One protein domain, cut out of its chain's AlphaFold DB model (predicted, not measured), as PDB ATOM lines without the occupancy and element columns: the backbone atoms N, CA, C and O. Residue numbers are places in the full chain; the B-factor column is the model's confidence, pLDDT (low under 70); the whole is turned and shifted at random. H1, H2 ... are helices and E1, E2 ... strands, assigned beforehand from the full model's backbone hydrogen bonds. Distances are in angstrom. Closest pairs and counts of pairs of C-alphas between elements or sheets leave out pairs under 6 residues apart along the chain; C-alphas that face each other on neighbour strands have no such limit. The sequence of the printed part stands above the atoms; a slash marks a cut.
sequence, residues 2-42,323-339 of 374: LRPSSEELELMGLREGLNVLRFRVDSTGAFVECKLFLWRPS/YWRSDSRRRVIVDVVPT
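This is residues 2 to 42 and 323 to 339 of the 374 residues of the protein "LNS2 domain-containing protein" of Cafeteria roenbergensis (UniProt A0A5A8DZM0). Picture a long, strongly twisted ribbon of three strands: the hairpin of E1 and E2, with the shorter E3 side by side with E1 along its other edge. One short helix, H1, comes before the ribbon in the chain and is not on the sheet. The printed part has 58 residues, with one named helix and three named strands in the order H1, E1, E2, E3; the sheet's order is E2, E1, E3, all antiparallel, and the class is mixed, helices and strands. The whole is only just compact, close to loose, with a radius of gyration of the C-alphas of 12.2 A, and its outline is elongated, spanning 41 by 23 by 16 A.

Begin at Leu 2 and go on to C-alpha 6 at (-63.669, 6.835, -9.182), where the helix H1 begins; it holds residues 6 to 11 and is 8.7 A long. Next find C-alpha 17 at (-62.558, 10.882, 7.603); from there E1, residues 17 to 25, runs 26.1 A. E2, residues 31 to 38, is 22.0 A long. Past the cut, E3 holds residues 332 to 337, is 15.0 A long, and ends with C-alpha 337 at (-76.063, 8.973, 6.334).

Look first at E1, the inner strand of the sheet, with E2 and E3 as edge strands. E1 and E2 form a hairpin, antiparallel, with 154 degrees between their directions; the C-alphas of Phe 31 and Arg 24 face each other at 4.2 A. Here N 21 and O 34 are within hydrogen-bond range at 2.8 A, and so are N 38 and O 17 at 2.9 A. E1 and E3 are antiparallel at 147 degrees; the C-alphas of Leu 21 and Val 336 face each other at 4.7 A. Across this pair look for N 22 and O 335 at 2.8 A and N 333 and O 24 at 3.2 A. H1 is not on the sheet, with 1 pair of C-alphas within 10 A, and it is apart from E2 and from E3. In H1, every O i to N i+4 pair is within hydrogen-bond range.

The two C-alphas farthest apart are those of Ser 27 and Ser 42, at 41.5 A. The links from H1 to E1 and from E1 to E2 are tight, with 5 residues each. The link from E2 to E3 is across the cut: residues 43 to 322 are not printed, and C-alphas 42 and 323 are 29.7 A apart. The mean pLDDT of the printed part is 77.7 and that of E3 is 64; the model is under 70 at residue 2, residues 323 to 335 and residues 338 to 339.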
ATOM      1  N   LEU A   2     -65.867  -6.450  -5.934       65.81
ATOM      2  CA  LEU A   2     -66.714  -5.253  -6.034       65.81
ATOM      3  C   LEU A   2     -65.892  -4.041  -5.568       65.81
ATOM      4  O   LEU A   2     -65.765  -3.813  -4.368       65.81
ATOM      5  N   ARG A   3     -65.256  -3.326  -6.499       79.56
ATOM      6  CA  ARG A   3     -64.569  -2.052  -6.233       79.56
ATOM      7  C   ARG A   3     -65.306  -0.963  -7.012       79.56
ATOM      8  O   ARG A   3     -65.321  -1.080  -8.236       79.56
ATOM      9  N   PRO A   4     -65.910   0.034  -6.342       84.81
ATOM     10  CA  PRO A   4     -66.519   1.155  -7.042       84.81
ATOM     11  C   PRO A   4     -65.492   1.897  -7.907       84.81
ATOM     12  O   PRO A   4     -64.305   1.942  -7.561       84.81
ATOM     13  N   SER A   5     -65.936   2.459  -9.026       87.00
ATOM     14  CA  SER A   5     -65.123   3.338  -9.870       87.00
ATOM     15  C   SER A   5     -64.871   4.690  -9.183       87.00
ATOM     16  O   SER A   5     -65.530   5.037  -8.202       87.00
ATOM     17  N   SER A   6     -63.919   5.477  -9.698       89.62
ATOM     18  CA  SER A   6     -63.669   6.835  -9.182       89.62
ATOM     19  C   SER A   6     -64.913   7.718  -9.300       89.62
ATOM     20  O   SER A   6     -65.269   8.400  -8.347       89.62
ATOM     21  N   GLU A   7     -65.612   7.640 -10.435       88.31
ATOM     22  CA  GLU A   7     -66.851   8.384 -10.684       88.31
ATOM     23  C   GLU A   7     -67.944   7.997  -9.677       88.31
ATOM     24  O   GLU A   7     -68.613   8.860  -9.115       88.31
ATOM     25  N   GLU A   8     -68.089   6.701  -9.376       85.00
ATOM     26  CA  GLU A   8     -69.054   6.229  -8.378       85.00
ATOM     27  C   GLU A   8     -68.724   6.733  -6.967       85.00
ATOM     28  O   GLU A   8     -69.635   7.084  -6.220       85.00
ATOM     29  N   LEU A   9     -67.441   6.789  -6.593       89.06
ATOM     30  CA  LEU A   9     -67.009   7.315  -5.293       89.06
ATOM     31  C   LEU A   9     -67.211   8.831  -5.179       89.06
ATOM     32  O   LEU A   9     -67.568   9.316  -4.105       89.06
ATOM     33  N   GLU A  10     -67.006   9.577  -6.265       86.88
ATOM     34  CA  GLU A  10     -67.250  11.024  -6.311       86.88
ATOM     35  C   GLU A  10     -68.738  11.348  -6.140       86.88
ATOM     36  O   GLU A  10     -69.093  12.232  -5.354       86.88
ATOM     37  N   LEU A  11     -69.615  10.579  -6.792       86.44
ATOM     38  CA  LEU A  11     -71.070  10.733  -6.678       86.44
ATOM     39  C   LEU A  11     -71.593  10.510  -5.254       86.44
ATOM     40  O   LEU A  11     -72.621  11.073  -4.888       86.44
ATOM     41  N   MET A  12     -70.884   9.738  -4.425       86.50
ATOM     42  CA  MET A  12     -71.271   9.527  -3.026       86.50
ATOM     43  C   MET A  12     -71.112  10.788  -2.159       86.50
ATOM     44  O   MET A  12     -71.625  10.808  -1.043       86.50
ATOM     45  N   GLY A  13     -70.413  11.839  -2.611       87.69
ATOM     46  CA  GLY A  13     -70.270  13.080  -1.835       87.69
ATOM     47  C   GLY A  13     -69.548  12.884  -0.494       87.69
ATOM     48  O   GLY A  13     -69.906  13.492   0.519       87.69
ATOM     49  N   LEU A  14     -68.559  11.988  -0.470       90.56
ATOM     50  CA  LEU A  14     -67.818  11.604   0.731       90.56
ATOM     51  C   LEU A  14     -67.051  12.786   1.339       90.56
ATOM     52  O   LEU A  14     -66.471  13.611   0.634       90.56
ATOM     53  N   ARG A  15     -66.987  12.830   2.673       93.00
ATOM     54  CA  ARG A  15     -66.169  13.793   3.428       93.00
ATOM     55  C   ARG A  15     -64.880  13.137   3.909       93.00
ATOM     56  O   ARG A  15     -64.860  11.936   4.155       93.00
ATOM     57  N   GLU A  16     -63.807  13.910   4.073       93.12
ATOM     58  CA  GLU A  16     -62.581  13.386   4.689       93.12
ATOM     59  C   GLU A  16     -62.879  12.797   6.080       93.12
ATOM     60  O   GLU A  16     -63.608  13.385   6.883       93.12
ATOM     61  N   GLY A  17     -62.303  11.632   6.376       93.75
ATOM     62  CA  GLY A  17     -62.558  10.882   7.603       93.75
ATOM     63  C   GLY A  17     -63.688   9.857   7.471       93.75
ATOM     64  O   GLY A  17     -63.854   9.219   6.431       93.75
ATOM     65  N   LEU A  18     -64.406   9.627   8.572       94.44
ATOM     66  CA  LEU A  18     -65.458   8.615   8.673       94.44
ATOM     67  C   LEU A  18     -66.752   9.080   7.991       94.44
ATOM     68  O   LEU A  18     -67.316  10.115   8.337       94.44
ATOM     69  N   ASN A  19     -67.274   8.234   7.112       94.12
ATOM     70  CA  ASN A  19     -68.589   8.328   6.495       94.12
ATOM     71  C   ASN A  19     -69.380   7.063   6.839       94.12
ATOM     72  O   ASN A  19     -68.827   5.962   6.858       94.12
ATOM     73  N   VAL A  20     -70.676   7.202   7.105       90.88
ATOM     74  CA  VAL A  20     -71.565   6.054   7.315       90.88
ATOM     75  C   VAL A  20     -72.393   5.867   6.056       90.88
ATOM     76  O   VAL A  20     -73.133   6.764   5.667       90.88
ATOM     77  N   LEU A  21     -72.249   4.710   5.419       89.69
ATOM     78  CA  LEU A  21     -73.057   4.303   4.277       89.69
ATOM     79  C   LEU A  21     -74.177   3.386   4.753       89.69
ATOM     80  O   LEU A  21     -73.942   2.519   5.596       89.69
ATOM     81  N   ARG A  22     -75.366   3.519   4.175       87.75
ATOM     82  CA  ARG A  22     -76.488   2.608   4.395       87.75
ATOM     83  C   ARG A  22     -76.867   1.950   3.078       87.75
ATOM     84  O   ARG A  22     -77.256   2.633   2.143       87.75
ATOM     85  N   PHE A  23     -76.766   0.628   3.032       85.44
ATOM     86  CA  PHE A  23     -77.174  -0.193   1.897       85.44
ATOM     87  C   PHE A  23     -78.560  -0.764   2.176       85.44
ATOM     88  O   PHE A  23     -78.715  -1.499   3.150       85.44
ATOM     89  N   ARG A  24     -79.558  -0.465   1.344       84.56
ATOM     90  CA  ARG A  24     -80.929  -0.991   1.474       84.56
ATOM     91  C   ARG A  24     -81.233  -2.011   0.380       84.56
ATOM     92  O   ARG A  24     -80.906  -1.794  -0.783       84.56
ATOM     93  N   VAL A  25     -81.881  -3.110   0.758       82.44
ATOM     94  CA  VAL A  25     -82.406  -4.132  -0.153       82.44
ATOM     95  C   VAL A  25     -83.850  -3.782  -0.494       82.44
ATOM     96  O   VAL A  25     -84.736  -3.885   0.355       82.44
ATOM     97  N   ASP A  26     -84.105  -3.400  -1.745       75.56
ATOM     98  CA  ASP A  26     -85.427  -2.925  -2.182       75.56
ATOM     99  C   ASP A  26     -86.558  -3.926  -1.920       75.56
ATOM    100  O   ASP A  26     -87.653  -3.532  -1.530       75.56
ATOM    101  N   SER A  27     -86.297  -5.226  -2.090       79.38
ATOM    102  CA  SER A  27     -87.326  -6.268  -1.980       79.38
ATOM    103  C   SER A  27     -87.804  -6.538  -0.553       79.38
ATOM    104  O   SER A  27     -88.888  -7.086  -0.381       79.38
ATOM    105  N   THR A  28     -87.000  -6.223   0.464       83.88
ATOM    106  CA  THR A  28     -87.331  -6.501   1.875       83.88
ATOM    107  C   THR A  28     -87.393  -5.243   2.733       83.88
ATOM    108  O   THR A  28     -87.855  -5.312   3.867       83.88
ATOM    109  N   GLY A  29     -86.879  -4.110   2.242       81.69
ATOM    110  CA  GLY A  29     -86.663  -2.903   3.042       81.69
ATOM    111  C   GLY A  29     -85.541  -3.039   4.077       81.69
ATOM    112  O   GLY A  29     -85.215  -2.063   4.748       81.69
ATOM    113  N   ALA A  30     -84.923  -4.220   4.199       85.94
ATOM    114  CA  ALA A  30     -83.812  -4.441   5.112       85.94
ATOM    115  C   ALA A  30     -82.615  -3.584   4.696       85.94
ATOM    116  O   ALA A  30     -82.340  -3.429   3.503       85.94
ATOM    117  N   PHE A  31     -81.880  -3.061   5.671       86.44
ATOM    118  CA  PHE A  31     -80.676  -2.285   5.419       86.44
ATOM    119  C   PHE A  31     -79.493  -2.786   6.243       86.44
ATOM    120  O   PHE A  31     -79.658  -3.407   7.292       86.44
ATOM    121  N   VAL A  32     -78.289  -2.497   5.759       86.19
ATOM    122  CA  VAL A  32     -77.029  -2.706   6.470       86.19
ATOM    123  C   VAL A  32     -76.212  -1.423   6.425       86.19
ATOM    124  O   VAL A  32     -76.126  -0.762   5.393       86.19
ATOM    125  N   GLU A  33     -75.616  -1.061   7.555       88.19
ATOM    126  CA  GLU A  33     -74.730   0.095   7.644       88.19
ATOM    127  C   GLU A  33     -73.262  -0.320   7.541       88.19
ATOM    128  O   GLU A  33     -72.842  -1.371   8.036       88.19
ATOM    129  N   CYS A  34     -72.468   0.537   6.911       87.75
ATOM    130  CA  CYS A  34     -71.035   0.382   6.731       87.75
ATOM    131  C   CYS A  34     -70.321   1.676   7.131       87.75
ATOM    132  O   CYS A  34     -70.802   2.771   6.856       87.75
ATOM    133  N   LYS A  35     -69.147   1.552   7.756       91.88
ATOM    134  CA  LYS A  35     -68.236   2.674   8.010       91.88
ATOM    135  C   LYS A  35     -67.226   2.733   6.852       91.88
ATOM    136  O   LYS A  35     -66.444   1.796   6.695       91.88
ATOM    137  N   LEU A  36     -67.232   3.808   6.064       93.44
ATOM    138  CA  LEU A  36     -66.259   4.086   5.000       93.44
ATOM    139  C   LEU A  36     -65.325   5.221   5.435       93.44
ATOM    140  O   LEU A  36     -65.785   6.251   5.915       93.44
ATOM    141  N   PHE A  37     -64.018   5.054   5.248       95.56
ATOM    142  CA  PHE A  37     -63.021   6.057   5.620       95.56
ATOM    143  C   PHE A  37     -62.370   6.640   4.368       95.56
ATOM    144  O   PHE A  37     -61.774   5.897   3.589       95.56
ATOM    145  N   LEU A  38     -62.474   7.958   4.188       95.69
ATOM    146  CA  LEU A  38     -61.797   8.686   3.118       95.69
ATOM    147  C   LEU A  38     -60.559   9.387   3.684       95.69
ATOM    148  O   LEU A  38     -60.677  10.286   4.518       95.69
ATOM    149  N   TRP A  39     -59.375   8.975   3.240       96.00
ATOM    150  CA  TRP A  39     -58.092   9.534   3.673       96.00
ATOM    151  C   TRP A  39     -57.314  10.106   2.494       96.00
ATOM    152  O   TRP A  39     -57.469   9.665   1.355       96.00
ATOM    153  N   ARG A  40     -56.450  11.079   2.777       94.69
ATOM    154  CA  ARG A  40     -55.599  11.707   1.765       94.69
ATOM    155  C   ARG A  40     -54.386  10.826   1.469       94.69
ATOM    156  O   ARG A  40     -53.878  10.166   2.377       94.69
ATOM    157  N   PRO A  41     -53.804  10.911   0.260       94.44
ATOM    158  CA  PRO A  41     -52.553  10.219  -0.062       94.44
ATOM    159  C   PRO A  41     -51.383  10.558   0.877       94.44
ATOM    160  O   PRO A  41     -50.453   9.767   1.027       94.44
ATOM    161  N   SER A  42     -51.413  11.740   1.504       94.25
ATOM    162  CA  SER A  42     -50.398  12.207   2.451       94.25
ATOM    163  C   SER A  42     -50.562  11.659   3.869       94.25
ATOM    164  O   SER A  42     -49.605  11.742   4.646       94.25
ATOM    165  N   TYR A 323     -78.076   7.430  -5.272       46.53
ATOM    166  CA  TYR A 323     -78.206   6.119  -5.919       46.53
ATOM    167  C   TYR A 323     -76.869   5.541  -6.400       46.53
ATOM    168  O   TYR A 323     -76.239   6.078  -7.305       46.53
ATOM    169  N   TRP A 324     -76.503   4.361  -5.888       48.81
ATOM    170  CA  TRP A 324     -75.499   3.480  -6.499       48.81
ATOM    171  C   TRP A 324     -76.158   2.166  -6.935       48.81
ATOM    172  O   TRP A 324     -76.750   1.489  -6.105       48.81
ATOM    173  N   ARG A 325     -76.087   1.778  -8.221       48.41
ATOM    174  CA  ARG A 325     -76.681   0.522  -8.736       48.41
ATOM    175  C   ARG A 325     -75.603  -0.499  -9.115       48.41
ATOM    176  O   ARG A 325     -74.954  -0.362 -10.141       48.41
ATOM    177  N   SER A 326     -75.517  -1.590  -8.353       41.38
ATOM    178  CA  SER A 326     -74.597  -2.718  -8.585       41.38
ATOM    179  C   SER A 326     -75.070  -3.740  -9.633       41.38
ATOM    180  O   SER A 326     -75.009  -4.938  -9.373       41.38
ATOM    181  N   ASP A 327     -75.501  -3.315 -10.818       41.41
ATOM    182  CA  ASP A 327     -75.961  -4.207 -11.902       41.41
ATOM    183  C   ASP A 327     -77.441  -4.667 -11.816       41.41
ATOM    184  O   ASP A 327     -78.087  -4.821 -10.776       41.41
ATOM    185  N   SER A 328     -77.984  -4.839 -13.010       42.47
ATOM    186  CA  SER A 328     -79.360  -4.918 -13.501       42.47
ATOM    187  C   SER A 328     -80.280  -6.018 -12.941       42.47
ATOM    188  O   SER A 328     -81.344  -6.259 -13.513       42.47
ATOM    189  N   ARG A 329     -79.953  -6.678 -11.820       43.97
ATOM    190  CA  ARG A 329     -80.809  -7.752 -11.259       43.97
ATOM    191  C   ARG A 329     -81.227  -7.593  -9.801       43.97
ATOM    192  O   ARG A 329     -82.170  -8.273  -9.401       43.97
ATOM    193  N   ARG A 330     -80.615  -6.697  -9.018       49.31
ATOM    194  CA  ARG A 330     -81.093  -6.325  -7.671       49.31
ATOM    195  C   ARG A 330     -80.724  -4.874  -7.378       49.31
ATOM    196  O   ARG A 330     -79.553  -4.519  -7.397       49.31
ATOM    197  N   ARG A 331     -81.727  -4.034  -7.119       48.97
ATOM    198  CA  ARG A 331     -81.509  -2.646  -6.703       48.97
ATOM    199  C   ARG A 331     -81.009  -2.640  -5.256       48.97
ATOM    200  O   ARG A 331     -81.668  -3.187  -4.371       48.97
ATOM    201  N   VAL A 332     -79.831  -2.069  -5.050       52.84
ATOM    202  CA  VAL A 332     -79.294  -1.720  -3.733       52.84
ATOM    203  C   VAL A 332     -79.235  -0.201  -3.714       52.84
ATOM    204  O   VAL A 332     -78.720   0.370  -4.664       52.84
ATOM    205  N   ILE A 333     -79.805   0.454  -2.708       59.19
ATOM    206  CA  ILE A 333     -79.709   1.916  -2.551       59.19
ATOM    207  C   ILE A 333     -78.585   2.190  -1.556       59.19
ATOM    208  O   ILE A 333     -78.513   1.491  -0.544       59.19
ATOM    209  N   VAL A 334     -77.705   3.147  -1.859       61.50
ATOM    210  CA  VAL A 334     -76.556   3.503  -1.015       61.50
ATOM    211  C   VAL A 334     -76.650   4.968  -0.642       61.50
ATOM    212  O   VAL A 334     -76.306   5.835  -1.438       61.50
ATOM    213  N   ASP A 335     -77.053   5.224   0.595       68.56
ATOM    214  CA  ASP A 335     -77.131   6.578   1.124       68.56
ATOM    215  C   ASP A 335     -75.942   6.854   2.043       68.56
ATOM    216  O   ASP A 335     -75.625   6.050   2.928       68.56
ATOM    217  N   VAL A 336     -75.308   8.016   1.884       70.25
ATOM    218  CA  VAL A 336     -74.417   8.544   2.921       70.25
ATOM    219  C   VAL A 336     -75.291   9.136   4.015       70.25
ATOM    220  O   VAL A 336     -75.941  10.162   3.824       70.25
ATOM    221  N   VAL A 337     -75.314   8.487   5.176       72.75
ATOM    222  CA  VAL A 337     -76.063   8.973   6.334       72.75
ATOM    223  C   VAL A 337     -75.401  10.268   6.810       72.75
ATOM    224  O   VAL A 337     -74.211  10.251   7.151       72.75
ATOM    225  N   PRO A 338     -76.130  11.401   6.874       54.00
ATOM    226  CA  PRO A 338     -75.592  12.620   7.447       54.00
ATOM    227  C   PRO A 338     -75.201  12.351   8.899       54.00
ATOM    228  O   PRO A 338     -76.047  12.176   9.774       54.00
ATOM    229  N   THR A 339     -73.902  12.314   9.184       49.44
ATOM    230  CA  THR A 339     -73.424  12.358  10.563       49.44
ATOM    231  C   THR A 339     -73.737  13.760  11.070       49.44
ATOM    232  O   THR A 339     -73.013  14.709  10.752       49.44
TER     233      THR A 339